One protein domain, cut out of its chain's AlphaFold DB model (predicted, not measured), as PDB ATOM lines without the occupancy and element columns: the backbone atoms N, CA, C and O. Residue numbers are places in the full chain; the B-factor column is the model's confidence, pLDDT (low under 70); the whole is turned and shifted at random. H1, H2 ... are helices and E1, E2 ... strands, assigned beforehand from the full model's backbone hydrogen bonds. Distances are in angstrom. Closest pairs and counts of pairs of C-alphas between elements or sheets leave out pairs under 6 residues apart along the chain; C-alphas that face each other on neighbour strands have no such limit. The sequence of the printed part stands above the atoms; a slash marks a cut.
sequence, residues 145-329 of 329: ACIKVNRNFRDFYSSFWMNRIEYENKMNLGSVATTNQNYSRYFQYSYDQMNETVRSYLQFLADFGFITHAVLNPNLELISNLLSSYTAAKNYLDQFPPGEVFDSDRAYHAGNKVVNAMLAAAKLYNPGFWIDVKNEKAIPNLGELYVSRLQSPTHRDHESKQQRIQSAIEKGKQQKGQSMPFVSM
ATOM      1  N   ALA A 145     105.493 123.000 101.111       89.06
ATOM      2  CA  ALA A 145     104.172 123.610 101.239       89.06
ATOM      3  C   ALA A 145     103.050 122.661 100.779       89.06
ATOM      4  O   ALA A 145     102.116 122.414 101.543       89.06
ATOM      5  N   CYS A 146     103.171 122.073  99.584       88.44
ATOM      6  CA  CYS A 146     102.185 121.128  99.049       88.44
ATOM      7  C   CYS A 146     102.082 119.861  99.908       88.44
ATOM      8  O   CYS A 146     100.983 119.428 100.271       88.44
ATOM      9  N   ILE A 147     103.230 119.312 100.322       89.44
ATOM     10  CA  ILE A 147     103.288 118.154 101.224       89.44
ATOM     11  C   ILE A 147     102.577 118.468 102.549       89.44
ATOM     12  O   ILE A 147     101.817 117.640 103.057       89.44
ATOM     13  N   LYS A 148     102.786 119.670 103.100       91.81
ATOM     14  CA  LYS A 148     102.155 120.112 104.348       91.81
ATOM     15  C   LYS A 148     100.642 120.256 104.212       91.81
ATOM     16  O   LYS A 148      99.941 119.803 105.109       91.81
ATOM     17  N   VAL A 149     100.129 120.824 103.116       92.12
ATOM     18  CA  VAL A 149      98.675 120.927 102.875       92.12
ATOM     19  C   VAL A 149      98.030 119.540 102.884       92.12
ATOM     20  O   VAL A 149      97.071 119.308 103.620       92.12
ATOM     21  N   ASN A 150      98.600 118.595 102.133       89.06
ATOM     22  CA  ASN A 150      98.074 117.232 102.053       89.06
ATOM     23  C   ASN A 150      98.152 116.509 103.411       89.06
ATOM     24  O   ASN A 150      97.177 115.904 103.860       89.06
ATOM     25  N   ARG A 151      99.287 116.623 104.115       90.56
ATOM     26  CA  ARG A 151      99.467 116.020 105.442       90.56
ATOM     27  C   ARG A 151      98.507 116.601 106.477       90.56
ATOM     28  O   ARG A 151      97.864 115.828 107.178       90.56
ATOM     29  N   ASN A 152      98.383 117.925 106.552       92.88
ATOM     30  CA  ASN A 152      97.488 118.593 107.497       92.88
ATOM     31  C   ASN A 152      96.042 118.141 107.294       92.88
ATOM     32  O   ASN A 152      95.368 117.794 108.262       92.88
ATOM     33  N   PHE A 153      95.586 118.088 106.040       93.62
ATOM     34  CA  PHE A 153      94.255 117.587 105.728       93.62
ATOM     35  C   PHE A 153      94.080 116.126 106.128       93.62
ATOM     36  O   PHE A 153      93.101 115.794 106.786       93.62
ATOM     37  N   ARG A 154      95.029 115.254 105.774       91.38
ATOM     38  CA  ARG A 154      94.958 113.831 106.116       91.38
ATOM     39  C   ARG A 154      94.910 113.609 107.629       91.38
ATOM     40  O   ARG A 154      94.097 112.817 108.097       91.38
ATOM     41  N   ASP A 155      95.777 114.284 108.376       91.31
ATOM     42  CA  ASP A 155      95.882 114.135 109.829       91.31
ATOM     43  C   ASP A 155      94.609 114.687 110.514       91.31
ATOM     44  O   ASP A 155      94.062 114.056 111.427       91.31
ATOM     45  N   PHE A 156      94.059 115.798 110.010       92.25
ATOM     46  CA  PHE A 156      92.768 116.324 110.452       92.25
ATOM     47  C   PHE A 156      91.602 115.385 110.108       92.25
ATOM     48  O   PHE A 156      90.862 115.006 111.004       92.25
ATOM     49  N   TYR A 157      91.452 114.948 108.855       91.88
ATOM     50  CA  TYR A 157      90.367 114.055 108.428       91.88
ATOM     51  C   TYR A 157      90.379 112.740 109.220       91.88
ATOM     52  O   TYR A 157      89.339 112.268 109.684       91.88
ATOM     53  N   SER A 158      91.567 112.160 109.411       89.25
ATOM     54  CA  SER A 158      91.742 110.931 110.184       89.25
ATOM     55  C   SER A 158      91.305 111.112 111.640       89.25
ATOM     56  O   SER A 158      90.528 110.316 112.158       89.25
ATOM     57  N   SER A 159      91.738 112.190 112.299       88.44
ATOM     58  CA  SER A 159      91.347 112.445 113.690       88.44
ATOM     59  C   SER A 159      89.871 112.826 113.824       88.44
ATOM     60  O   SER A 159      89.151 112.200 114.592       88.44
ATOM     61  N   PHE A 160      89.409 113.811 113.057       89.69
ATOM     62  CA  PHE A 160      88.068 114.380 113.152       89.69
ATOM     63  C   PHE A 160      86.965 113.404 112.733       89.69
ATOM     64  O   PHE A 160      85.929 113.331 113.394       89.69
ATOM     65  N   TRP A 161      87.170 112.665 111.638       90.19
ATOM     66  CA  TRP A 161      86.127 111.824 111.051       90.19
ATOM     67  C   TRP A 161      86.361 110.330 111.257       90.19
ATOM     68  O   TRP A 161      85.475 109.645 111.764       90.19
ATOM     69  N   MET A 162      87.543 109.811 110.905       86.50
ATOM     70  CA  MET A 162      87.801 108.364 111.002       86.50
ATOM     71  C   MET A 162      87.868 107.895 112.462       86.50
ATOM     72  O   MET A 162      87.270 106.881 112.809       86.50
ATOM     73  N   ASN A 163      88.524 108.670 113.329       87.62
ATOM     74  CA  ASN A 163      88.650 108.408 114.766       87.62
ATOM     75  C   ASN A 163      87.745 109.334 115.595       87.62
ATOM     76  O   ASN A 163      88.115 109.778 116.686       87.62
ATOM     77  N   ARG A 164      86.542 109.618 115.081       85.50
ATOM     78  CA  ARG A 164      85.606 110.599 115.646       85.50
ATOM     79  C   ARG A 164      85.350 110.423 117.145       85.50
ATOM     80  O   ARG A 164      85.336 111.414 117.860       85.50
ATOM     81  N   ILE A 165      85.199 109.188 117.630       85.19
ATOM     82  CA  ILE A 165      84.961 108.907 119.059       85.19
ATOM     83  C   ILE A 165      86.126 109.414 119.919       85.19
ATOM     84  O   ILE A 165      85.921 110.076 120.932       85.19
ATOM     85  N   GLU A 166      87.366 109.136 119.513       86.06
ATOM     86  CA  GLU A 166      88.552 109.588 120.244       86.06
ATOM     87  C   GLU A 166      88.670 111.116 120.215       86.06
ATOM     88  O   GLU A 166      89.037 111.747 121.207       86.06
ATOM     89  N   TYR A 167      88.331 111.719 119.078       85.56
ATOM     90  CA  TYR A 167      88.319 113.164 118.914       85.56
ATOM     91  C   TYR A 167      87.251 113.848 119.783       85.56
ATOM     92  O   TYR A 167      87.545 114.829 120.466       85.56
ATOM     93  N   GLU A 168      86.034 113.304 119.821       87.50
ATOM     94  CA  GLU A 168      84.952 113.757 120.700       87.50
ATOM     95  C   GLU A 168      85.352 113.627 122.176       87.50
ATOM     96  O   GLU A 168      85.217 114.593 122.931       87.50
ATOM     97  N   ASN A 169      85.970 112.508 122.565       86.38
ATOM     98  CA  ASN A 169      86.496 112.307 123.918       86.38
ATOM     99  C   ASN A 169      87.576 113.338 124.283       86.38
ATOM    100  O   ASN A 169      87.535 113.906 125.374       86.38
ATOM    101  N   LYS A 170      88.511 113.649 123.372       85.94
ATOM    102  CA  LYS A 170      89.531 114.703 123.569       85.94
ATOM    103  C   LYS A 170      88.914 116.087 123.796       85.94
ATOM    104  O   LYS A 170      89.504 116.911 124.491       85.94
ATOM    105  N   MET A 171      87.727 116.332 123.243       85.44
ATOM    106  CA  MET A 171      86.953 117.563 123.441       85.44
ATOM    107  C   MET A 171      86.010 117.502 124.662       85.44
ATOM    108  O   MET A 171      85.290 118.467 124.940       85.44
ATOM    109  N   ASN A 172      86.046 116.406 125.430       87.25
ATOM    110  CA  ASN A 172      85.136 116.082 126.534       87.25
ATOM    111  C   ASN A 172      83.655 116.086 126.110       87.25
ATOM    112  O   ASN A 172      82.772 116.557 126.839       87.25
ATOM    113  N   LEU A 173      83.383 115.589 124.905       85.62
ATOM    114  CA  LEU A 173      82.037 115.319 124.414       85.62
ATOM    115  C   LEU A 173      81.634 113.874 124.735       85.62
ATOM    116  O   LEU A 173      82.490 113.004 124.863       85.62
ATOM    117  N   GLY A 174      80.330 113.621 124.859       72.50
ATOM    118  CA  GLY A 174      79.789 112.268 125.045       72.50
ATOM    119  C   GLY A 174      79.709 111.782 126.496       72.50
ATOM    120  O   GLY A 174      79.362 110.626 126.725       72.50
ATOM    121  N   SER A 175      79.978 112.646 127.479       79.56
ATOM    122  CA  SER A 175      79.778 112.341 128.903       79.56
ATOM    123  C   SER A 175      78.514 113.015 129.445       79.56
ATOM    124  O   SER A 175      78.102 114.061 128.945       79.56
ATOM    125  N   VAL A 176      77.936 112.479 130.525       77.50
ATOM    126  CA  VAL A 176      76.794 113.109 131.229       77.50
ATOM    127  C   VAL A 176      77.147 114.511 131.758       77.50
ATOM    128  O   VAL A 176      76.270 115.343 131.952       77.50
ATOM    129  N   ALA A 177      78.436 114.799 131.952       84.94
ATOM    130  CA  ALA A 177      78.942 116.090 132.410       84.94
ATOM    131  C   ALA A 177      79.347 117.040 131.263       84.94
ATOM    132  O   ALA A 177      79.937 118.090 131.518       84.94
ATOM    133  N   THR A 178      79.080 116.691 129.998       91.12
ATOM    134  CA  THR A 178      79.446 117.537 128.855       91.12
ATOM    135  C   THR A 178      78.680 118.860 128.911       91.12
ATOM    136  O   THR A 178      77.453 118.882 128.971       91.12
ATOM    137  N   THR A 179      79.405 119.980 128.876       94.19
ATOM    138  CA  THR A 179      78.820 121.325 128.999       94.19
ATOM    139  C   THR A 179      78.542 121.970 127.644       94.19
ATOM    140  O   THR A 179      79.140 121.603 126.626       94.19
ATOM    141  N   ASN A 180      77.703 123.010 127.631       93.00
ATOM    142  CA  ASN A 180      77.504 123.853 126.445       93.00
ATOM    143  C   ASN A 180      78.835 124.428 125.915       93.00
ATOM    144  O   ASN A 180      79.057 124.501 124.704       93.00
ATOM    145  N   GLN A 181      79.772 124.748 126.816       93.06
ATOM    146  CA  GLN A 181      81.087 125.275 126.452       93.06
ATOM    147  C   GLN A 181      81.974 124.231 125.753       93.06
ATOM    148  O   GLN A 181      82.761 124.596 124.876       93.06
ATOM    149  N   ASN A 182      81.848 122.940 126.087       93.75
ATOM    150  CA  ASN A 182      82.560 121.872 125.377       93.75
ATOM    151  C   ASN A 182      82.120 121.803 123.911       93.75
ATOM    152  O   ASN A 182      82.966 121.813 123.015       93.75
ATOM    153  N   TYR A 183      80.808 121.819 123.660       92.62
ATOM    154  CA  TYR A 183      80.275 121.852 122.297       92.62
ATOM    155  C   TYR A 183      80.646 123.142 121.556       92.62
ATOM    156  O   TYR A 183      81.013 123.081 120.384       92.62
ATOM    157  N   SER A 184      80.615 124.300 122.226       94.19
ATOM    158  CA  SER A 184      81.007 125.579 121.617       94.19
ATOM    159  C   SER A 184      82.464 125.547 121.134       94.19
ATOM    160  O   SER A 184      82.748 125.885 119.981       94.19
ATOM    161  N   ARG A 185      83.387 125.028 121.958       93.00
ATOM    162  CA  ARG A 185      84.800 124.836 121.578       93.00
ATOM    163  C   ARG A 185      84.969 123.843 120.431       93.00
ATOM    164  O   ARG A 185      85.754 124.111 119.525       93.00
ATOM    165  N   TYR A 186      84.228 122.733 120.446       93.31
ATOM    166  CA  TYR A 186      84.233 121.757 119.355       93.31
ATOM    167  C   TYR A 186      83.832 122.399 118.022       93.31
ATOM    168  O   TYR A 186      84.549 122.245 117.031       93.31
ATOM    169  N   PHE A 187      82.732 123.159 117.992       94.62
ATOM    170  CA  PHE A 187      82.284 123.823 116.767       94.62
ATOM    171  C   PHE A 187      83.235 124.930 116.326       94.62
ATOM    172  O   PHE A 187      83.487 125.039 115.130       94.62
ATOM    173  N   GLN A 188      83.813 125.695 117.257       94.50
ATOM    174  CA  GLN A 188      84.808 126.715 116.921       94.50
ATOM    175  C   GLN A 188      86.055 126.095 116.286       94.50
ATOM    176  O   GLN A 188      86.447 126.484 115.191       94.50
ATOM    177  N   TYR A 189      86.646 125.080 116.920       92.31
ATOM    178  CA  TYR A 189      87.822 124.419 116.360       92.31
ATOM    179  C   TYR A 189      87.507 123.773 115.003       92.31
ATOM    180  O   TYR A 189      88.289 123.880 114.059       92.31
ATOM    181  N   SER A 190      86.346 123.122 114.884       92.00
ATOM    182  CA  SER A 190      85.916 122.505 113.626       92.00
ATOM    183  C   SER A 190      85.724 123.552 112.529       92.00
ATOM    184  O   SER A 190      86.122 123.314 111.393       92.00
ATOM    185  N   TYR A 191      85.162 124.717 112.865       94.31
ATOM    186  CA  TYR A 191      85.027 125.858 111.961       94.31
ATOM    187  C   TYR A 191      86.394 126.313 111.438       94.31
ATOM    188  O   TYR A 191      86.577 126.433 110.226       94.31
ATOM    189  N   ASP A 192      87.370 126.490 112.330       92.56
ATOM    190  CA  ASP A 192      88.711 126.948 111.960       92.56
ATOM    191  C   ASP A 192      89.405 125.934 111.031       92.56
ATOM    192  O   ASP A 192      89.940 126.301 109.984       92.56
ATOM    193  N   GLN A 193      89.300 124.634 111.333       92.31
ATOM    194  CA  GLN A 193      89.847 123.574 110.478       92.31
ATOM    195  C   GLN A 193      89.136 123.464 109.122       92.31
ATOM    196  O   GLN A 193      89.794 123.223 108.107       92.31
ATOM    197  N   MET A 194      87.814 123.660 109.067       88.94
ATOM    198  CA  MET A 194      87.087 123.714 107.794       88.94
ATOM    199  C   MET A 194      87.595 124.870 106.929       88.94
ATOM    200  O   MET A 194      87.836 124.695 105.733       88.94
ATOM    201  N   ASN A 195      87.736 126.054 107.529       87.19
ATOM    202  CA  ASN A 195      88.056 127.265 106.791       87.19
ATOM    203  C   ASN A 195      89.512 127.285 106.309       87.19
ATOM    204  O   ASN A 195      89.774 127.724 105.192       87.19
ATOM    205  N   GLU A 196      90.448 126.783 107.116       88.75
ATOM    206  CA  GLU A 196      91.868 126.768 106.764       88.75
ATOM    207  C   GLU A 196      92.273 125.463 106.079       88.75
ATOM    208  O   GLU A 196      92.673 125.464 104.915       88.75
ATOM    209  N   THR A 197      92.161 124.334 106.776       92.19
ATOM    210  CA  THR A 197      92.743 123.059 106.337       92.19
ATOM    211  C   THR A 197      91.968 122.448 105.170       92.19
ATOM    212  O   THR A 197      92.562 122.067 104.160       92.19
ATOM    213  N   VAL A 198      90.641 122.364 105.277       93.19
ATOM    214  CA  VAL A 198      89.811 121.653 104.290       93.19
ATOM    215  C   VAL A 198      89.681 122.442 102.991       93.19
ATOM    216  O   VAL A 198      89.868 121.875 101.915       93.19
ATOM    217  N   ARG A 199      89.415 123.753 103.073       92.19
ATOM    218  CA  ARG A 199      89.370 124.616 101.882       92.19
ATOM    219  C   ARG A 199      90.714 124.661 101.162       92.19
ATOM    220  O   ARG A 199      90.732 124.485  99.948       92.19
ATOM    221  N   SER A 200      91.825 124.807 101.893       90.75
ATOM    222  CA  SER A 200      93.164 124.793 101.281       90.75
ATOM    223  C   SER A 200      93.451 123.472 100.577       90.75
ATOM    224  O   SER A 200      94.046 123.467  99.506       90.75
ATOM    225  N   TYR A 201      93.010 122.349 101.152       93.12
ATOM    226  CA  TYR A 201      93.148 121.052 100.502       93.12
ATOM    227  C   TYR A 201      92.337 120.974  99.213       93.12
ATOM    228  O   TYR A 201      92.908 120.651  98.180       93.12
ATOM    229  N   LEU A 202      91.041 121.300  99.239       92.25
ATOM    230  CA  LEU A 202      90.207 121.281  98.033       92.25
ATOM    231  C   LEU A 202      90.761 122.191  96.934       92.25
ATOM    232  O   LEU A 202      90.811 121.773  95.778       92.25
ATOM    233  N   GLN A 203      91.234 123.384  97.298       89.44
ATOM    234  CA  GLN A 203      91.874 124.292  96.354       89.44
ATOM    235  C   GLN A 203      93.149 123.678  95.770       89.44
ATOM    236  O   GLN A 203      93.282 123.614  94.556       89.44
ATOM    237  N   PHE A 204      94.024 123.115  96.611       90.25
ATOM    238  CA  PHE A 204      95.211 122.378  96.163       90.25
ATOM    239  C   PHE A 204      94.855 121.268  95.159       90.25
ATOM    240  O   PHE A 204      95.563 121.060  94.176       90.25
ATOM    241  N   LEU A 205      93.739 120.561  95.357       89.75
ATOM    242  CA  LEU A 205      93.309 119.541  94.402       89.75
ATOM    243  C   LEU A 205      92.928 120.118  93.046       89.75
ATOM    244  O   LEU A 205      93.262 119.513  92.030       89.75
ATOM    245  N   ALA A 206      92.212 121.237  93.037       87.69
ATOM    246  CA  ALA A 206      91.793 121.892  91.808       87.69
ATOM    247  C   ALA A 206      92.990 122.518  91.084       87.69
ATOM    248  O   ALA A 206      93.187 122.270  89.895       87.69
ATOM    249  N   ASP A 207      93.847 123.228  91.822       85.38
ATOM    250  CA  ASP A 207      95.047 123.878  91.294       85.38
ATOM    251  C   ASP A 207      95.949 122.869  90.588       85.38
ATOM    252  O   ASP A 207      96.453 123.149  89.512       85.38
ATOM    253  N   PHE A 208      96.101 121.658  91.120       86.69
ATOM    254  CA  PHE A 208      96.926 120.625  90.491       86.69
ATOM    255  C   PHE A 208      96.150 119.662  89.579       86.69
ATOM    256  O   PHE A 208      96.704 118.643  89.161       86.69
ATOM    257  N   GLY A 209      94.902 119.984  89.225       81.75
ATOM    258  CA  GLY A 209      94.103 119.232  88.249       81.75
ATOM    259  C   GLY A 209      93.623 117.867  88.742       81.75
ATOM    260  O   GLY A 209      93.193 117.032  87.951       81.75
ATOM    261  N   PHE A 210      93.685 117.609  90.050       86.19
ATOM    262  CA  PHE A 210      93.180 116.371  90.642       86.19
ATOM    263  C   PHE A 210      91.651 116.349  90.774       86.19
ATOM    264  O   PHE A 210      91.085 115.274  90.987       86.19
ATOM    265  N   ILE A 211      91.000 117.514  90.718       87.25
ATOM    266  CA  ILE A 211      89.547 117.695  90.587       87.25
ATOM    267  C   ILE A 211      89.267 118.881  89.653       87.25
ATOM    268  O   ILE A 211      90.124 119.744  89.489       87.25
ATOM    269  N   THR A 212      88.071 118.937  89.072       85.88
ATOM    270  CA  THR A 212      87.598 120.077  88.266       85.88
ATOM    271  C   THR A 212      86.861 121.105  89.128       85.88
ATOM    272  O   THR A 212      86.408 120.789  90.235       85.88
ATOM    273  N   HIS A 213      86.638 122.312  88.604       85.44
ATOM    274  CA  HIS A 213      85.811 123.348  89.233       85.44
ATOM    275  C   HIS A 213      84.361 122.902  89.425       85.44
ATOM    276  O   HIS A 213      83.726 123.255  90.419       85.44
ATOM    277  N   ALA A 214      83.857 122.044  88.534       84.12
ATOM    278  CA  ALA A 214      82.546 121.411  88.677       84.12
ATOM    279  C   ALA A 214      82.439 120.509  89.924       84.12
ATOM    280  O   ALA A 214      81.337 120.277  90.412       84.12
ATOM    281  N   VAL A 215      83.565 120.014  90.452       88.62
ATOM    282  CA  VAL A 215      83.626 119.267  91.719       88.62
ATOM    283  C   VAL A 215      83.997 120.184  92.887       88.62
ATOM    284  O   VAL A 215      83.435 120.039  93.974       88.62
ATOM    285  N   LEU A 216      84.907 121.142  92.679       90.44
ATOM    286  CA  LEU A 216      85.343 122.096  93.703       90.44
ATOM    287  C   LEU A 216      84.181 122.953  94.218       90.44
ATOM    288  O   LEU A 216      83.935 122.982  95.423       90.44
ATOM    289  N   ASN A 217      83.462 123.633  93.319       89.62
ATOM    290  CA  ASN A 217      82.485 124.660  93.691       89.62
ATOM    291  C   ASN A 217      81.343 124.114  94.565       89.62
ATOM    292  O   ASN A 217      81.105 124.693  95.627       89.62
ATOM    293  N   PRO A 218      80.704 122.973  94.231       88.06
ATOM    294  CA  PRO A 218      79.703 122.371  95.111       88.06
ATOM    295  C   PRO A 218      80.268 121.997  96.486       88.06
ATOM    296  O   PRO A 218      79.615 122.205  97.505       88.06
ATOM    297  N   ASN A 219      81.506 121.493  96.558       91.06
ATOM    298  CA  ASN A 219      82.136 121.175  97.841       91.06
ATOM    299  C   ASN A 219      82.432 122.440  98.676       91.06
ATOM    300  O   ASN A 219      82.245 122.426  99.894       91.06
ATOM    301  N   LEU A 220      82.840 123.549  98.051       91.81
ATOM    302  CA  LEU A 220      83.037 124.833  98.737       91.81
ATOM    303  C   LEU A 220      81.718 125.440  99.239       91.81
ATOM    304  O   LEU A 220      81.679 126.017 100.333       91.81
ATOM    305  N   GLU A 221      80.636 125.287  98.478       89.75
ATOM    306  CA  GLU A 221      79.292 125.688  98.895       89.75
ATOM    307  C   GLU A 221      78.844 124.887 100.127       89.75
ATOM    308  O   GLU A 221      78.423 125.467 101.130       89.75
ATOM    309  N   LEU A 222      79.042 123.566 100.121       87.75
ATOM    310  CA  LEU A 222      78.738 122.703 101.267       87.75
ATOM    311  C   LEU A 222      79.540 123.074 102.510       87.75
ATOM    312  O   LEU A 222      78.986 123.107 103.609       87.75
ATOM    313  N   ILE A 223      80.825 123.395 102.349       92.69
ATOM    314  CA  ILE A 223      81.636 123.903 103.457       92.69
ATOM    315  C   ILE A 223      81.040 125.208 103.981       92.69
ATOM    316  O   ILE A 223      80.915 125.369 105.188       92.69
ATOM    317  N   SER A 224      80.616 126.123 103.111       92.50
ATOM    318  CA  SER A 224      79.995 127.392 103.528       92.50
ATOM    319  C   SER A 224      78.689 127.175 104.308       92.50
ATOM    320  O   SER A 224      78.463 127.810 105.344       92.50
ATOM    321  N   ASN A 225      77.867 126.217 103.877       91.00
ATOM    322  CA  ASN A 225      76.644 125.814 104.576       91.00
ATOM    323  C   ASN A 225      76.944 125.161 105.938       91.00
ATOM    324  O   ASN A 225      76.267 125.437 106.936       91.00
ATOM    325  N   LEU A 226      77.992 124.336 106.011       93.25
ATOM    326  CA  LEU A 226      78.457 123.725 107.257       93.25
ATOM    327  C   LEU A 226      78.992 124.772 108.239       93.25
ATOM    328  O   LEU A 226      78.609 124.757 109.405       93.25
ATOM    329  N   LEU A 227      79.817 125.710 107.767       95.25
ATOM    330  CA  LEU A 227      80.339 126.823 108.567       95.25
ATOM    331  C   LEU A 227      79.193 127.646 109.166       95.25
ATOM    332  O   LEU A 227      79.190 127.910 110.366       95.25
ATOM    333  N   SER A 228      78.171 127.956 108.364       94.75
ATOM    334  CA  SER A 228      76.963 128.650 108.833       94.75
ATOM    335  C   SER A 228      76.226 127.854 109.918       94.75
ATOM    336  O   SER A 228      75.780 128.418 110.920       94.75
ATOM    337  N   SER A 229      76.147 126.529 109.762       94.81
ATOM    338  CA  SER A 229      75.544 125.632 110.758       94.81
ATOM    339  C   SER A 229      76.356 125.584 112.058       94.81
ATOM    340  O   SER A 229      75.774 125.622 113.142       94.81
ATOM    341  N   TYR A 230      77.690 125.569 111.974       95.69
ATOM    342  CA  TYR A 230      78.583 125.653 113.137       95.69
ATOM    343  C   TYR A 230      78.428 126.980 113.876       95.69
ATOM    344  O   TYR A 230      78.300 126.977 115.099       95.69
ATOM    345  N   THR A 231      78.355 128.103 113.158       96.12
ATOM    346  CA  THR A 231      78.099 129.417 113.761       96.12
ATOM    347  C   THR A 231      76.743 129.453 114.466       96.12
ATOM    348  O   THR A 231      76.656 129.915 115.601       96.12
ATOM    349  N   ALA A 232      75.687 128.921 113.844       95.00
ATOM    350  CA  ALA A 232      74.359 128.871 114.455       95.00
ATOM    351  C   ALA A 232      74.323 127.993 115.719       95.00
ATOM    352  O   ALA A 232      73.708 128.377 116.716       95.00
ATOM    353  N   ALA A 233      74.990 126.834 115.694       95.25
ATOM    354  CA  ALA A 233      75.115 125.955 116.854       95.25
ATOM    355  C   ALA A 233      75.904 126.628 117.983       95.25
ATOM    356  O   ALA A 233      75.442 126.652 119.122       95.25
ATOM    357  N   LYS A 234      77.046 127.246 117.665       95.12
ATOM    358  CA  LYS A 234      77.871 127.984 118.625       95.12
ATOM    359  C   LYS A 234      77.107 129.146 119.265       95.12
ATOM    360  O   LYS A 234      77.049 129.230 120.484       95.12
ATOM    361  N   ASN A 235      76.450 129.982 118.463       94.94
ATOM    362  CA  ASN A 235      75.669 131.119 118.962       94.94
ATOM    363  C   ASN A 235      74.509 130.693 119.866       94.94
ATOM    364  O   ASN A 235      74.095 131.468 120.720       94.94
ATOM    365  N   TYR A 236      73.954 129.496 119.661       94.94
ATOM    366  CA  TYR A 236      72.974 128.918 120.577       94.94
ATOM    367  C   TYR A 236      73.627 128.503 121.900       94.94
ATOM    368  O   TYR A 236      73.126 128.855 122.960       94.94
ATOM    369  N   LEU A 237      74.757 127.799 121.842       94.56
ATOM    370  CA  LEU A 237      75.467 127.293 123.021       94.56
ATOM    371  C   LEU A 237      76.047 128.410 123.900       94.56
ATOM    372  O   LEU A 237      76.055 128.286 125.119       94.56
ATOM    373  N   ASP A 238      76.495 129.507 123.291       94.12
ATOM    374  CA  ASP A 238      77.099 130.645 123.992       94.12
ATOM    375  C   ASP A 238      76.077 131.507 124.761       94.12
ATOM    376  O   ASP A 238      76.468 132.411 125.495       94.12
ATOM    377  N   GLN A 239      74.774 131.242 124.613       94.12
ATOM    378  CA  GLN A 239      73.721 131.907 125.396       94.12
ATOM    379  C   GLN A 239      73.637 131.376 126.830       94.12
ATOM    380  O   GLN A 239      73.017 132.012 127.683       94.12
ATOM    381  N   PHE A 240      74.238 130.214 127.091       93.81
ATOM    382  CA  PHE A 240      74.184 129.542 128.382       93.81
ATOM    383  C   PHE A 240      75.426 129.868 129.229       93.81
ATOM    384  O   PHE A 240      76.526 130.013 128.684       93.81
ATOM    385  N   PRO A 241      75.291 129.972 130.564       90.81
ATOM    386  CA  PRO A 241      76.415 130.207 131.457       90.81
ATOM    387  C   PRO A 241      77.530 129.155 131.325       90.81
ATOM    388  O   PRO A 241      77.262 127.971 131.085       90.81
ATOM    389  N   PRO A 242      78.797 129.549 131.559       85.75
ATOM    390  CA  PRO A 242      79.899 128.601 131.652       85.75
ATOM    391  C   PRO A 242      79.615 127.519 132.704       85.75
ATOM    392  O   PRO A 242      79.221 127.827 133.826       85.75
ATOM    393  N   GLY A 243      79.837 126.254 132.346       86.94
ATOM    394  CA  GLY A 243      79.617 125.112 133.239       86.94
ATOM    395  C   GLY A 243      78.202 124.527 133.222       86.94
ATOM    396  O   GLY A 243      78.014 123.450 133.783       86.94
ATOM    397  N   GLU A 244      77.226 125.158 132.555       93.44
ATOM    398  CA  GLU A 244      75.911 124.534 132.367       93.44
ATOM    399  C   GLU A 244      76.048 123.274 131.498       93.44
ATOM    400  O   GLU A 244      76.595 123.317 130.385       93.44
ATOM    401  N   VAL A 245      75.557 122.151 132.028       93.81
ATOM    402  CA  VAL A 245      75.508 120.860 131.333       93.81
ATOM    403  C   VAL A 245      74.609 120.983 130.105       93.81
ATOM    404  O   VAL A 245      73.570 121.639 130.139       93.81
ATOM    405  N   PHE A 246      75.028 120.375 128.998       91.75
ATOM    406  CA  PHE A 246      74.252 120.381 127.768       91.75
ATOM    407  C   PHE A 246      72.950 119.587 127.943       91.75
ATOM    408  O   PHE A 246      72.967 118.417 128.322       91.75
ATOM    409  N   ASP A 247      71.833 120.227 127.613       90.00
ATOM    410  CA  ASP A 247      70.484 119.670 127.700       90.00
ATOM    411  C   ASP A 247      69.966 119.366 126.283       90.00
ATOM    412  O   ASP A 247      69.653 120.274 125.500       90.00
ATOM    413  N   SER A 248      69.919 118.075 125.934       86.62
ATOM    414  CA  SER A 248      69.500 117.612 124.606       86.62
ATOM    415  C   SER A 248      68.029 117.892 124.316       86.62
ATOM    416  O   SER A 248      67.691 118.197 123.170       86.62
ATOM    417  N   ASP A 249      67.166 117.836 125.330       88.25
ATOM    418  CA  ASP A 249      65.723 118.034 125.168       88.25
ATOM    419  C   ASP A 249      65.429 119.510 124.901       88.25
ATOM    420  O   ASP A 249      64.690 119.869 123.979       88.25
ATOM    421  N   ARG A 250      66.111 120.403 125.625       87.69
ATOM    422  CA  ARG A 250      66.052 121.842 125.347       87.69
ATOM    423  C   ARG A 250      66.583 122.174 123.955       87.69
ATOM    424  O   ARG A 250      65.955 122.947 123.228       87.69
ATOM    425  N   ALA A 251      67.707 121.573 123.558       86.81
ATOM    426  CA  ALA A 251      68.265 121.758 122.218       86.81
ATOM    427  C   ALA A 251      67.307 121.270 121.119       86.81
ATOM    428  O   ALA A 251      67.218 121.907 120.063       86.81
ATOM    429  N   TYR A 252      66.558 120.196 121.381       86.88
ATOM    430  CA  TYR A 252      65.530 119.682 120.484       86.88
ATOM    431  C   TYR A 252      64.414 120.699 120.247       86.88
ATOM    432  O   TYR A 252      64.137 121.059 119.098       86.88
ATOM    433  N   HIS A 253      63.851 121.257 121.319       86.56
ATOM    434  CA  HIS A 253      62.805 122.277 121.219       86.56
ATOM    435  C   HIS A 253      63.300 123.615 120.641       86.56
ATOM    436  O   HIS A 253      62.517 124.352 120.046       86.56
ATOM    437  N   ALA A 254      64.602 123.906 120.728       83.25
ATOM    438  CA  ALA A 254      65.235 125.089 120.136       83.25
ATOM    439  C   ALA A 254      65.628 124.926 118.648       83.25
ATOM    440  O   ALA A 254      66.380 125.748 118.103       83.25
ATOM    441  N   GLY A 255      65.142 123.871 117.982       85.19
ATOM    442  CA  GLY A 255      65.350 123.633 116.552       85.19
ATOM    443  C   GLY A 255      66.581 122.789 116.212       85.19
ATOM    444  O   GLY A 255      67.052 122.841 115.077       85.19
ATOM    445  N   ASN A 256      67.116 122.016 117.165       88.44
ATOM    446  CA  ASN A 256      68.164 121.013 116.932       88.44
ATOM    447  C   ASN A 256      69.454 121.552 116.282       88.44
ATOM    448  O   ASN A 256      70.133 120.830 115.555       88.44
ATOM    449  N   LYS A 257      69.838 122.809 116.539       91.75
ATOM    450  CA  LYS A 257      70.987 123.464 115.871       91.75
ATOM    451  C   LYS A 257      72.296 122.666 115.983       91.75
ATOM    452  O   LYS A 257      73.011 122.530 114.995       91.75
ATOM    453  N   VAL A 258      72.573 122.097 117.159       90.56
ATOM    454  CA  VAL A 258      73.754 121.251 117.423       90.56
ATOM    455  C   VAL A 258      73.716 119.961 116.600       90.56
ATOM    456  O   VAL A 258      74.689 119.623 115.929       90.56
ATOM    457  N   VAL A 259      72.577 119.265 116.596       89.75
ATOM    458  CA  VAL A 259      72.393 118.016 115.842       89.75
ATOM    459  C   VAL A 259      72.467 118.278 114.336       89.75
ATOM    460  O   VAL A 259      73.161 117.564 113.620       89.75
ATOM    461  N   ASN A 260      71.827 119.345 113.854       91.00
ATOM    462  CA  ASN A 260      71.850 119.738 112.446       91.00
ATOM    463  C   ASN A 260      73.274 120.037 111.961       91.00
ATOM    464  O   ASN A 260      73.649 119.603 110.873       91.00
ATOM    465  N   ALA A 261      74.088 120.713 112.778       92.88
ATOM    466  CA  ALA A 261      75.500 120.944 112.494       92.88
ATOM    467  C   ALA A 261      76.299 119.632 112.368       92.88
ATOM    468  O   ALA A 261      77.073 119.468 111.425       92.88
ATOM    469  N   MET A 262      76.077 118.668 113.266       89.62
ATOM    470  CA  MET A 262      76.726 117.352 113.191       89.62
ATOM    471  C   MET A 262      76.273 116.535 111.974       89.62
ATOM    472  O   MET A 262      77.093 115.892 111.318       89.62
ATOM    473  N   LEU A 263      74.981 116.570 111.640       89.38
ATOM    474  CA  LEU A 263      74.440 115.910 110.449       89.38
ATOM    475  C   LEU A 263      74.981 116.541 109.160       89.38
ATOM    476  O   LEU A 263      75.294 115.824 108.212       89.38
ATOM    477  N   ALA A 264      75.126 117.867 109.121       90.25
ATOM    478  CA  ALA A 264      75.742 118.564 107.997       90.25
ATOM    479  C   ALA A 264      77.213 118.152 107.819       90.25
ATOM    480  O   ALA A 264      77.634 117.887 106.693       90.25
ATOM    481  N   ALA A 265      77.970 118.008 108.916       90.94
ATOM    482  CA  ALA A 265      79.329 117.474 108.864       90.94
ATOM    483  C   ALA A 265      79.334 116.049 108.289       90.94
ATOM    484  O   ALA A 265      80.105 115.747 107.379       90.94
ATOM    485  N   ALA A 266      78.411 115.192 108.734       88.69
ATOM    486  CA  ALA A 266      78.315 113.827 108.230       88.69
ATOM    487  C   ALA A 266      78.076 113.753 106.715       88.69
ATOM    488  O   ALA A 266      78.688 112.924 106.049       88.69
ATOM    489  N   LYS A 267      77.261 114.648 106.141       87.62
ATOM    490  CA  LYS A 267      77.052 114.715 104.682       87.62
ATOM    491  C   LYS A 267      78.310 115.106 103.900       87.62
ATOM    492  O   LYS A 267      78.443 114.739 102.736       87.62
ATOM    493  N   LEU A 268      79.217 115.871 104.505       90.00
ATOM    494  CA  LEU A 268      80.469 116.274 103.862       90.00
ATOM    495  C   LEU A 268      81.521 115.158 103.932       90.00
ATOM    496  O   LEU A 268      82.191 114.885 102.938       90.00
ATOM    497  N   TYR A 269      81.659 114.526 105.098       89.50
ATOM    498  CA  TYR A 269      82.751 113.596 105.391       89.50
ATOM    499  C   TYR A 269      82.425 112.123 105.135       89.50
ATOM    500  O   TYR A 269      83.329 111.345 104.842       89.50
ATOM    501  N   ASN A 270      81.166 111.701 105.241       88.75
ATOM    502  CA  ASN A 270      80.811 110.320 104.927       88.75
ATOM    503  C   ASN A 270      80.925 110.100 103.411       88.75
ATOM    504  O   ASN A 270      80.273 110.854 102.692       88.75
ATOM    505  N   PRO A 271      81.696 109.125 102.898       88.38
ATOM    506  CA  PRO A 271      81.827 108.921 101.458       88.38
ATOM    507  C   PRO A 271      80.472 108.810 100.753       88.38
ATOM    508  O   PRO A 271      79.580 108.070 101.174       88.38
ATOM    509  N   GLY A 272      80.301 109.593  99.692       87.94
ATOM    510  CA  GLY A 272      79.050 109.644  98.956       87.94
ATOM    511  C   GLY A 272      79.065 110.641  97.807       87.94
ATOM    512  O   GLY A 272      80.060 111.319  97.533       87.94
ATOM    513  N   PHE A 273      77.916 110.736  97.144       87.75
ATOM    514  CA  PHE A 273      77.715 111.592  95.984       87.75
ATOM    515  C   PHE A 273      76.529 112.531  96.176       87.75
ATOM    516  O   PHE A 273      75.501 112.171  96.749       87.75
ATOM    517  N   TRP A 274      76.667 113.726  95.618       85.19
ATOM    518  CA  TRP A 274      75.570 114.652  95.381       85.19
ATOM    519  C   TRP A 274      75.064 114.457  93.966       85.19
ATOM    520  O   TRP A 274      75.848 114.476  93.018       85.19
ATOM    521  N   ILE A 275      73.762 114.235  93.824       81.31
ATOM    522  CA  ILE A 275      73.181 113.893  92.530       81.31
ATOM    523  C   ILE A 275      72.530 115.125  91.924       81.31
ATOM    524  O   ILE A 275      71.474 115.576  92.364       81.31
ATOM    525  N   ASP A 276      73.129 115.640  90.860       79.44
ATOM    526  CA  ASP A 276      72.443 116.539  89.948       79.44
ATOM    527  C   ASP A 276      71.536 115.699  89.047       79.44
ATOM    528  O   ASP A 276      71.947 115.177  88.011       79.44
ATOM    529  N   VAL A 277      70.283 115.548  89.479       71.94
ATOM    530  CA  VAL A 277      69.268 114.765  88.761       71.94
ATOM    531  C   VAL A 277      68.984 115.353  87.377       71.94
ATOM    532  O   VAL A 277      68.678 114.600  86.457       71.94
ATOM    533  N   LYS A 278      69.093 116.678  87.209       74.75
ATOM    534  CA  LYS A 278      68.773 117.357  85.947       74.75
ATOM    535  C   LYS A 278      69.814 117.053  84.875       74.75
ATOM    536  O   LYS A 278      69.449 116.851  83.723       74.75
ATOM    537  N   ASN A 279      71.086 117.038  85.261       76.12
ATOM    538  CA  ASN A 279      72.194 116.780  84.344       76.12
ATOM    539  C   ASN A 279      72.715 115.335  84.421       76.12
ATOM    540  O   ASN A 279      73.707 115.026  83.770       76.12
ATOM    541  N   GLU A 280      72.077 114.482  85.228       78.25
ATOM    542  CA  GLU A 280      72.475 113.095  85.504       78.25
ATOM    543  C   GLU A 280      73.935 112.959  85.963       78.25
ATOM    544  O   GLU A 280      74.655 112.042  85.572       78.25
ATOM    545  N   LYS A 281      74.394 113.889  86.810       82.44
ATOM    546  CA  LYS A 281      75.776 113.911  87.309       82.44
ATOM    547  C   LYS A 281      75.837 113.541  88.782       82.44
ATOM    548  O   LYS A 281      75.080 114.066  89.593       82.44
ATOM    549  N   ALA A 282      76.790 112.681  89.131       85.81
ATOM    550  CA  ALA A 282      77.162 112.401  90.512       85.81
ATOM    551  C   ALA A 282      78.439 113.170  90.867       85.81
ATOM    552  O   ALA A 282      79.495 112.954  90.271       85.81
ATOM    553  N   ILE A 283      78.341 114.071  91.839       89.19
ATOM    554  CA  ILE A 283      79.437 114.926  92.290       89.19
ATOM    555  C   ILE A 283      79.981 114.337  93.597       89.19
ATOM    556  O   ILE A 283      79.235 114.266  94.576       89.19
ATOM    557  N   PRO A 284      81.245 113.882  93.645       90.19
ATOM    558  CA  PRO A 284      81.805 113.297  94.858       90.19
ATOM    559  C   PRO A 284      81.931 114.362  95.950       90.19
ATOM    560  O   PRO A 284      82.372 115.489  95.694       90.19
ATOM    561  N   ASN A 285      81.559 114.003  97.177       90.81
ATOM    562  CA  ASN A 285      81.836 114.840  98.341       90.81
ATOM    563  C   ASN A 285      83.281 114.649  98.840       90.81
ATOM    564  O   ASN A 285      84.034 113.815  98.331       90.81
ATOM    565  N   LEU A 286      83.664 115.402  99.872       91.31
ATOM    566  CA  LEU A 286      84.994 115.326 100.476       91.31
ATOM    567  C   LEU A 286      85.371 113.903 100.926       91.31
ATOM    568  O   LEU A 286      86.518 113.494 100.740       91.31
ATOM    569  N   GLY A 287      84.417 113.148 101.476       90.31
ATOM    570  CA  GLY A 287      84.633 111.760 101.875       90.31
ATOM    571  C   GLY A 287      84.997 110.840 100.708       90.31
ATOM    572  O   GLY A 287      86.004 110.134 100.768       90.31
ATOM    573  N   GLU A 288      84.242 110.891  99.608       88.81
ATOM    574  CA  GLU A 288      84.527 110.094  98.404       88.81
ATOM    575  C   GLU A 288      85.852 110.528  97.752       88.81
ATOM    576  O   GLU A 288      86.645 109.691  97.309       88.81
ATOM    577  N   LEU A 289      86.152 111.833  97.744       89.38
ATOM    578  CA  LEU A 289      87.437 112.359  97.264       89.38
ATOM    579  C   LEU A 289      88.624 111.839  98.083       89.38
ATOM    580  O   LEU A 289      89.688 111.574  97.520       89.38
ATOM    581  N   TYR A 290      88.459 111.684  99.397       87.69
ATOM    582  CA  TYR A 290      89.495 111.127 100.258       87.69
ATOM    583  C   TYR A 290      89.677 109.626 100.017       87.69
ATOM    584  O   TYR A 290      90.788 109.176  99.730       87.69
ATOM    585  N   VAL A 291      88.593 108.844 100.078       81.94
ATOM    586  CA  VAL A 291      88.680 107.378  99.995       81.94
ATOM    587  C   VAL A 291      89.096 106.902  98.602       81.94
ATOM    588  O   VAL A 291      89.903 105.979  98.504       81.94
ATOM    589  N   SER A 292      88.661 107.569  97.527       76.94
ATOM    590  CA  SER A 292      89.098 107.249  96.155       76.94
ATOM    591  C   SER A 292      90.610 107.396  95.932       76.94
ATOM    592  O   SER A 292      91.146 106.871  94.955       76.94
ATOM    593  N   ARG A 293      91.311 108.089  96.837       76.62
ATOM    594  CA  ARG A 293      92.770 108.260  96.808       76.62
ATOM    595  C   ARG A 293      93.518 107.365  97.778       76.62
ATOM    596  O   ARG A 293      94.735 107.224  97.647       76.62
ATOM    597  N   LEU A 294      92.827 106.745  98.728       68.81
ATOM    598  CA  LEU A 294      93.404 105.647  99.487       68.81
ATOM    599  C   LEU A 294      93.620 104.491  98.507       68.81
ATOM    600  O   LEU A 294      92.734 104.153  97.726       68.81
ATOM    601  N   GLN A 295      94.798 103.865  98.525       55.81
ATOM    602  CA  GLN A 295      95.125 102.723  97.659       55.81
ATOM    603  C   GLN A 295      94.372 101.437  98.074       55.81
ATOM    604  O   GLN A 295      94.936 100.346  98.054       55.81
ATOM    605  N   SER A 296      93.108 101.550  98.487       48.41
ATOM    606  CA  SER A 296      92.274 100.429  98.902       48.41
ATOM    607  C   SER A 296      91.761  99.652  97.679       48.41
ATOM    608  O   SER A 296      91.220 100.271  96.754       48.41
ATOM    609  N   PRO A 297      91.861  98.308  97.663       45.78
ATOM    610  CA  PRO A 297      91.361  97.466  96.573       45.78
ATOM    611  C   PRO A 297      89.877  97.688  96.237       45.78
ATOM    612  O   PRO A 297      89.507  97.656  95.070       45.78
ATOM    613  N   THR A 298      89.033  97.990  97.232       49.94
ATOM    614  CA  THR A 298      87.574  98.172  97.060       49.94
ATOM    615  C   THR A 298      87.176  99.483  96.374       49.94
ATOM    616  O   THR A 298      86.059  99.618  95.881       49.94
ATOM    617  N   HIS A 299      88.076 100.468  96.327       50.25
ATOM    618  CA  HIS A 299      87.806 101.787  95.740       50.25
ATOM    619  C   HIS A 299      88.589 102.048  94.451       50.25
ATOM    620  O   HIS A 299      88.308 103.034  93.770       50.25
ATOM    621  N   ARG A 300      89.526 101.154  94.102       49.41
ATOM    622  CA  ARG A 300      90.336 101.223  92.879       49.41
ATOM    623  C   ARG A 300      89.643 100.680  91.642       49.41
ATOM    624  O   ARG A 300      89.965 101.138  90.549       49.41
ATOM    625  N   ASP A 301      88.763  99.698  91.798       57.75
ATOM    626  CA  ASP A 301      88.138  99.077  90.642       57.75
ATOM    627  C   ASP A 301      87.227 100.082  89.915       57.75
ATOM    628  O   ASP A 301      86.314 100.681  90.493       57.75
ATOM    629  N   HIS A 302      87.542 100.313  88.641       54.88
ATOM    630  CA  HIS A 302      86.849 101.270  87.790       54.88
ATOM    631  C   HIS A 302      85.395 100.841  87.564       54.88
ATOM    632  O   HIS A 302      84.506 101.696  87.546       54.88
ATOM    633  N   GLU A 303      85.142  99.531  87.465       56.44
ATOM    634  CA  GLU A 303      83.787  98.982  87.364       56.44
ATOM    635  C   GLU A 303      83.004  99.249  88.648       56.44
ATOM    636  O   GLU A 303      81.922  99.837  88.595       56.44
ATOM    637  N   SER A 304      83.596  98.958  89.807       65.25
ATOM    638  CA  SER A 304      83.011  99.286  91.111       65.25
ATOM    639  C   SER A 304      82.705 100.784  91.257       65.25
ATOM    640  O   SER A 304      81.653 101.150  91.775       65.25
ATOM    641  N   LYS A 305      83.572 101.684  90.771       69.44
ATOM    642  CA  LYS A 305      83.320 103.137  90.811       69.44
ATOM    643  C   LYS A 305      82.153 103.551  89.909       69.44
ATOM    644  O   LYS A 305      81.321 104.351  90.338       69.44
ATOM    645  N   GLN A 306      82.074 103.024  88.687       71.19
ATOM    646  CA  GLN A 306      80.962 103.331  87.782       71.19
ATOM    647  C   GLN A 306      79.633 102.772  88.290       71.19
ATOM    648  O   GLN A 306      78.634 103.487  88.270       71.19
ATOM    649  N   GLN A 307      79.625 101.552  88.830       74.50
ATOM    650  CA  GLN A 307      78.438 100.961  89.454       74.50
ATOM    651  C   GLN A 307      77.949 101.793  90.644       74.50
ATOM    652  O   GLN A 307      76.751 102.034  90.781       74.50
ATOM    653  N   ARG A 308      78.871 102.293  91.476       75.31
ATOM    654  CA  ARG A 308      78.565 103.188  92.600       75.31
ATOM    655  C   ARG A 308      77.938 104.507  92.147       75.31
ATOM    656  O   ARG A 308      76.921 104.917  92.701       75.31
ATOM    657  N   ILE A 309      78.493 105.131  91.107       79.69
ATOM    658  CA  ILE A 309      77.939 106.352  90.498       79.69
ATOM    659  C   ILE A 309      76.539 106.090  89.934       79.69
ATOM    660  O   ILE A 309      75.607 106.831  90.243       79.69
ATOM    661  N   GLN A 310      76.378 105.021  89.154       79.31
ATOM    662  CA  GLN A 310      75.111 104.669  88.519       79.31
ATOM    663  C   GLN A 310      74.025 104.369  89.562       79.31
ATOM    664  O   GLN A 310      72.932 104.931  89.504       79.31
ATOM    665  N   SER A 311      74.359 103.571  90.580       78.44
ATOM    666  CA  SER A 311      73.464 103.283  91.702       78.44
ATOM    667  C   SER A 311      73.070 104.553  92.459       78.44
ATOM    668  O   SER A 311      71.911 104.717  92.842       78.44
ATOM    669  N   ALA A 312      74.008 105.484  92.658       78.25
ATOM    670  CA  ALA A 312      73.720 106.747  93.323       78.25
ATOM    671  C   ALA A 312      72.775 107.632  92.487       78.25
ATOM    672  O   ALA A 312      71.824 108.186  93.040       78.25
ATOM    673  N   ILE A 313      72.965 107.703  91.163       80.25
ATOM    674  CA  ILE A 313      72.065 108.424  90.244       80.25
ATOM    675  C   ILE A 313      70.655 107.823  90.279       80.25
ATOM    676  O   ILE A 313      69.673 108.558  90.396       80.25
ATOM    677  N   GLU A 314      70.538 106.496  90.226       80.81
ATOM    678  CA  GLU A 314      69.252 105.790  90.285       80.81
ATOM    679  C   GLU A 314      68.519 106.036  91.607       80.81
ATOM    680  O   GLU A 314      67.335 106.381  91.600       80.81
ATOM    681  N   LYS A 315      69.228 105.956  92.741       80.31
ATOM    682  CA  LYS A 315      68.680 106.305  94.063       80.31
ATOM    683  C   LYS A 315      68.248 107.773  94.126       80.31
ATOM    684  O   LYS A 315      67.171 108.072  94.636       80.31
ATOM    685  N   GLY A 316      69.042 108.687  93.568       74.19
ATOM    686  CA  GLY A 316      68.710 110.113  93.502       74.19
ATOM    687  C   GLY A 316      67.436 110.390  92.696       74.19
ATOM    688  O   GLY A 316      66.591 111.171  93.132       74.19
ATOM    689  N   LYS A 317      67.235 109.691  91.569       78.44
ATOM    690  CA  LYS A 317      66.008 109.777  90.752       78.44
ATOM    691  C   LYS A 317      64.754 109.312  91.507       78.44
ATOM    692  O   LYS A 317      63.664 109.825  91.248       78.44
ATOM    693  N   GLN A 318      64.892 108.374  92.448       75.19
ATOM    694  CA  GLN A 318      63.782 107.889  93.278       75.19
ATOM    695  C   GLN A 318      63.373 108.894  94.371       75.19
ATOM    696  O   GLN A 318      62.204 108.941  94.749       75.19
ATOM    697  N   GLN A 319      64.286 109.756  94.833       69.06
ATOM    698  CA  GLN A 319      64.065 110.720  95.924       69.06
ATOM    699  C   GLN A 319      63.437 112.063  95.473       69.06
ATOM    700  O   GLN A 319      63.770 113.113  96.019       69.06
ATOM    701  N   LYS A 320      62.536 112.059  94.473       49.12
ATOM    702  CA  LYS A 320      61.927 113.265  93.855       49.12
ATOM    703  C   LYS A 320      61.636 114.400  94.863       49.12
ATOM    704  O   LYS A 320      60.817 114.222  95.758       49.12
ATOM    705  N   GLY A 321      62.218 115.588  94.645       53.09
ATOM    706  CA  GLY A 321      61.754 116.840  95.275       53.09
ATOM    707  C   GLY A 321      62.782 117.709  96.010       53.09
ATOM    708  O   GLY A 321      62.393 118.747  96.535       53.09
ATOM    709  N   GLN A 322      64.071 117.353  96.044       49.03
ATOM    710  CA  GLN A 322      65.122 118.214  96.611       49.03
ATOM    711  C   GLN A 322      66.123 118.644  95.536       49.03
ATOM    712  O   GLN A 322      66.503 117.851  94.674       49.03
ATOM    713  N   SER A 323      66.562 119.904  95.581       50.34
ATOM    714  CA  SER A 323      67.716 120.365  94.808       50.34
ATOM    715  C   SER A 323      68.959 119.629  95.317       50.34
ATOM    716  O   SER A 323      69.410 119.894  96.427       50.34
ATOM    717  N   MET A 324      69.462 118.686  94.517       62.16
ATOM    718  CA  MET A 324      70.607 117.804  94.790       62.16
ATOM    719  C   MET A 324      70.478 116.912  96.045       62.16
ATOM    720  O   MET A 324      71.001 117.263  97.106       62.16
ATOM    721  N   PRO A 325      69.840 115.728  95.959       68.44
ATOM    722  CA  PRO A 325      69.885 114.755  97.048       68.44
ATOM    723  C   PRO A 325      71.313 114.228  97.271       68.44
ATOM    724  O   PRO A 325      72.068 113.987  96.324       68.44
ATOM    725  N   PHE A 326      71.665 114.033  98.544       74.56
ATOM    726  CA  PHE A 326      72.894 113.360  98.959       74.56
ATOM    727  C   PHE A 326      72.648 111.860  99.107       74.56
ATOM    728  O   PHE A 326      71.721 111.450  99.808       74.56
ATOM    729  N   VAL A 327      73.512 111.049  98.501       71.69
ATOM    730  CA  VAL A 327      73.477 109.589  98.603       71.69
ATOM    731  C   VAL A 327      74.805 109.100  99.177       71.69
ATOM    732  O   VAL A 327      75.838 109.167  98.511       71.69
ATOM    733  N   SER A 328      74.775 108.596 100.413       72.56
ATOM    734  CA  SER A 328      75.874 107.808 100.988       72.56
ATOM    735  C   SER A 328      75.742 106.339 100.588       72.56
ATOM    736  O   SER A 328      74.620 105.857 100.388       72.56
ATOM    737  N   MET A 329      76.867 105.632 100.481       61.12
ATOM    738  CA  MET A 329      76.904 104.215 100.094       61.12
ATOM    739  C   MET A 329      77.171 103.274 101.251       61.12
ATOM    740  O   MET A 329      77.937 103.665 102.159       61.12
TER     741      MET A 329
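AT A GLANCE: This is residues 145 to 329 of the 329 residues of an uncharacterized protein of Paenibacillus sp. GP183 (UniProt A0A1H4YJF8). A long helical hairpin, H3 and H4, has H6 packed alongside H4 and H1 crossing H3; beside the first residues of H4 lies a small three-stranded sheet, with H9 covering one of its faces. H5 lies near the start of H6, far from the sheet, and residues 293 to 298 stick out. The printed part has 185 residues, with nine named helices and three named strands in the order H1 H2 H3 H4 H5 H6 E1 E2 H7 H8 H9 E3. The sheet runs E2 E1 E3, antiparallel, and the class is mostly helix. The whole is compact, with a radius of gyration of the C-alphas of 17.7 A and spans of 53 by 44 by 27 A.

HOW THE PARTS SIT: Start with H1, residues 145 to 162; it only just touches H2, residues 164 to 170, only at the corner, with 3 pairs of C-alphas within 8 A, the closest Phe 160 and Tyr 167 at 5.9 A. H3, residues 180 to 207, touches H1 with residues 193 to 204 alone, at a steep tilt of 42 degrees; the closest C-alphas are Phe 153 and Thr 197, 5.7 A. H4, residues 213 to 237, makes a hairpin with H3 at a shallow tilt of 12 degrees, closest at C-alphas Ser 184 and Lys 234, 5.0 A. H5, residues 248 to 253, is close to but not clearly touching H6, residues 257 to 269, with C-alphas Ala 251 and Lys 257 closest at 7.1 A. H6 touches H4 at a shallow tilt of 23 degrees, closest at C-alphas Ala 233 and Lys 257, 4.9 A. E1, residues 272 to 276, and E2, residues 281 to 284, form a hairpin, with N 274 and O 283 2.8 A apart. H7, residues 286 to 291, touches H6, closest at C-alphas Tyr 269 and Gly 287, 4.4 A. H8, residues 297 to 300, is close to but not clearly touching H7. H9, residues 302 to 318, is on the sheet at a height of 8.9 A, over E2 and E1. E3, residues 326 to 328, is antiparallel to E1, with N 273 and O 327 2.9 A apart. Every O i to N i+4 pair is within hydrogen-bond range in H1, H2, H5, H6, H7 and H9; H3 has 22 of 24, H4 19 of 21, and H8 is too short.

IN THESE COORDINATES: Find C-alpha 145 at (104.172, 123.610, 101.239), where H1 begins its 24.4 A. H3 is 39.3 A long with a kink of 27 degrees near residue 193; H4 runs 35.6 A, H6 18.6 A, H9 24.6 A and E1 13.1 A. E3 ends at C-alpha 328, (75.874, 107.808, 100.988).

THE WHOLE: The C-alphas of Pro 241 and Glu 303 are the farthest apart, 54.5 A. The printed part has no cut and no long link. Its mean pLDDT is 84.4, with residues 294 to 305, 319 to 325 and 329 under 70.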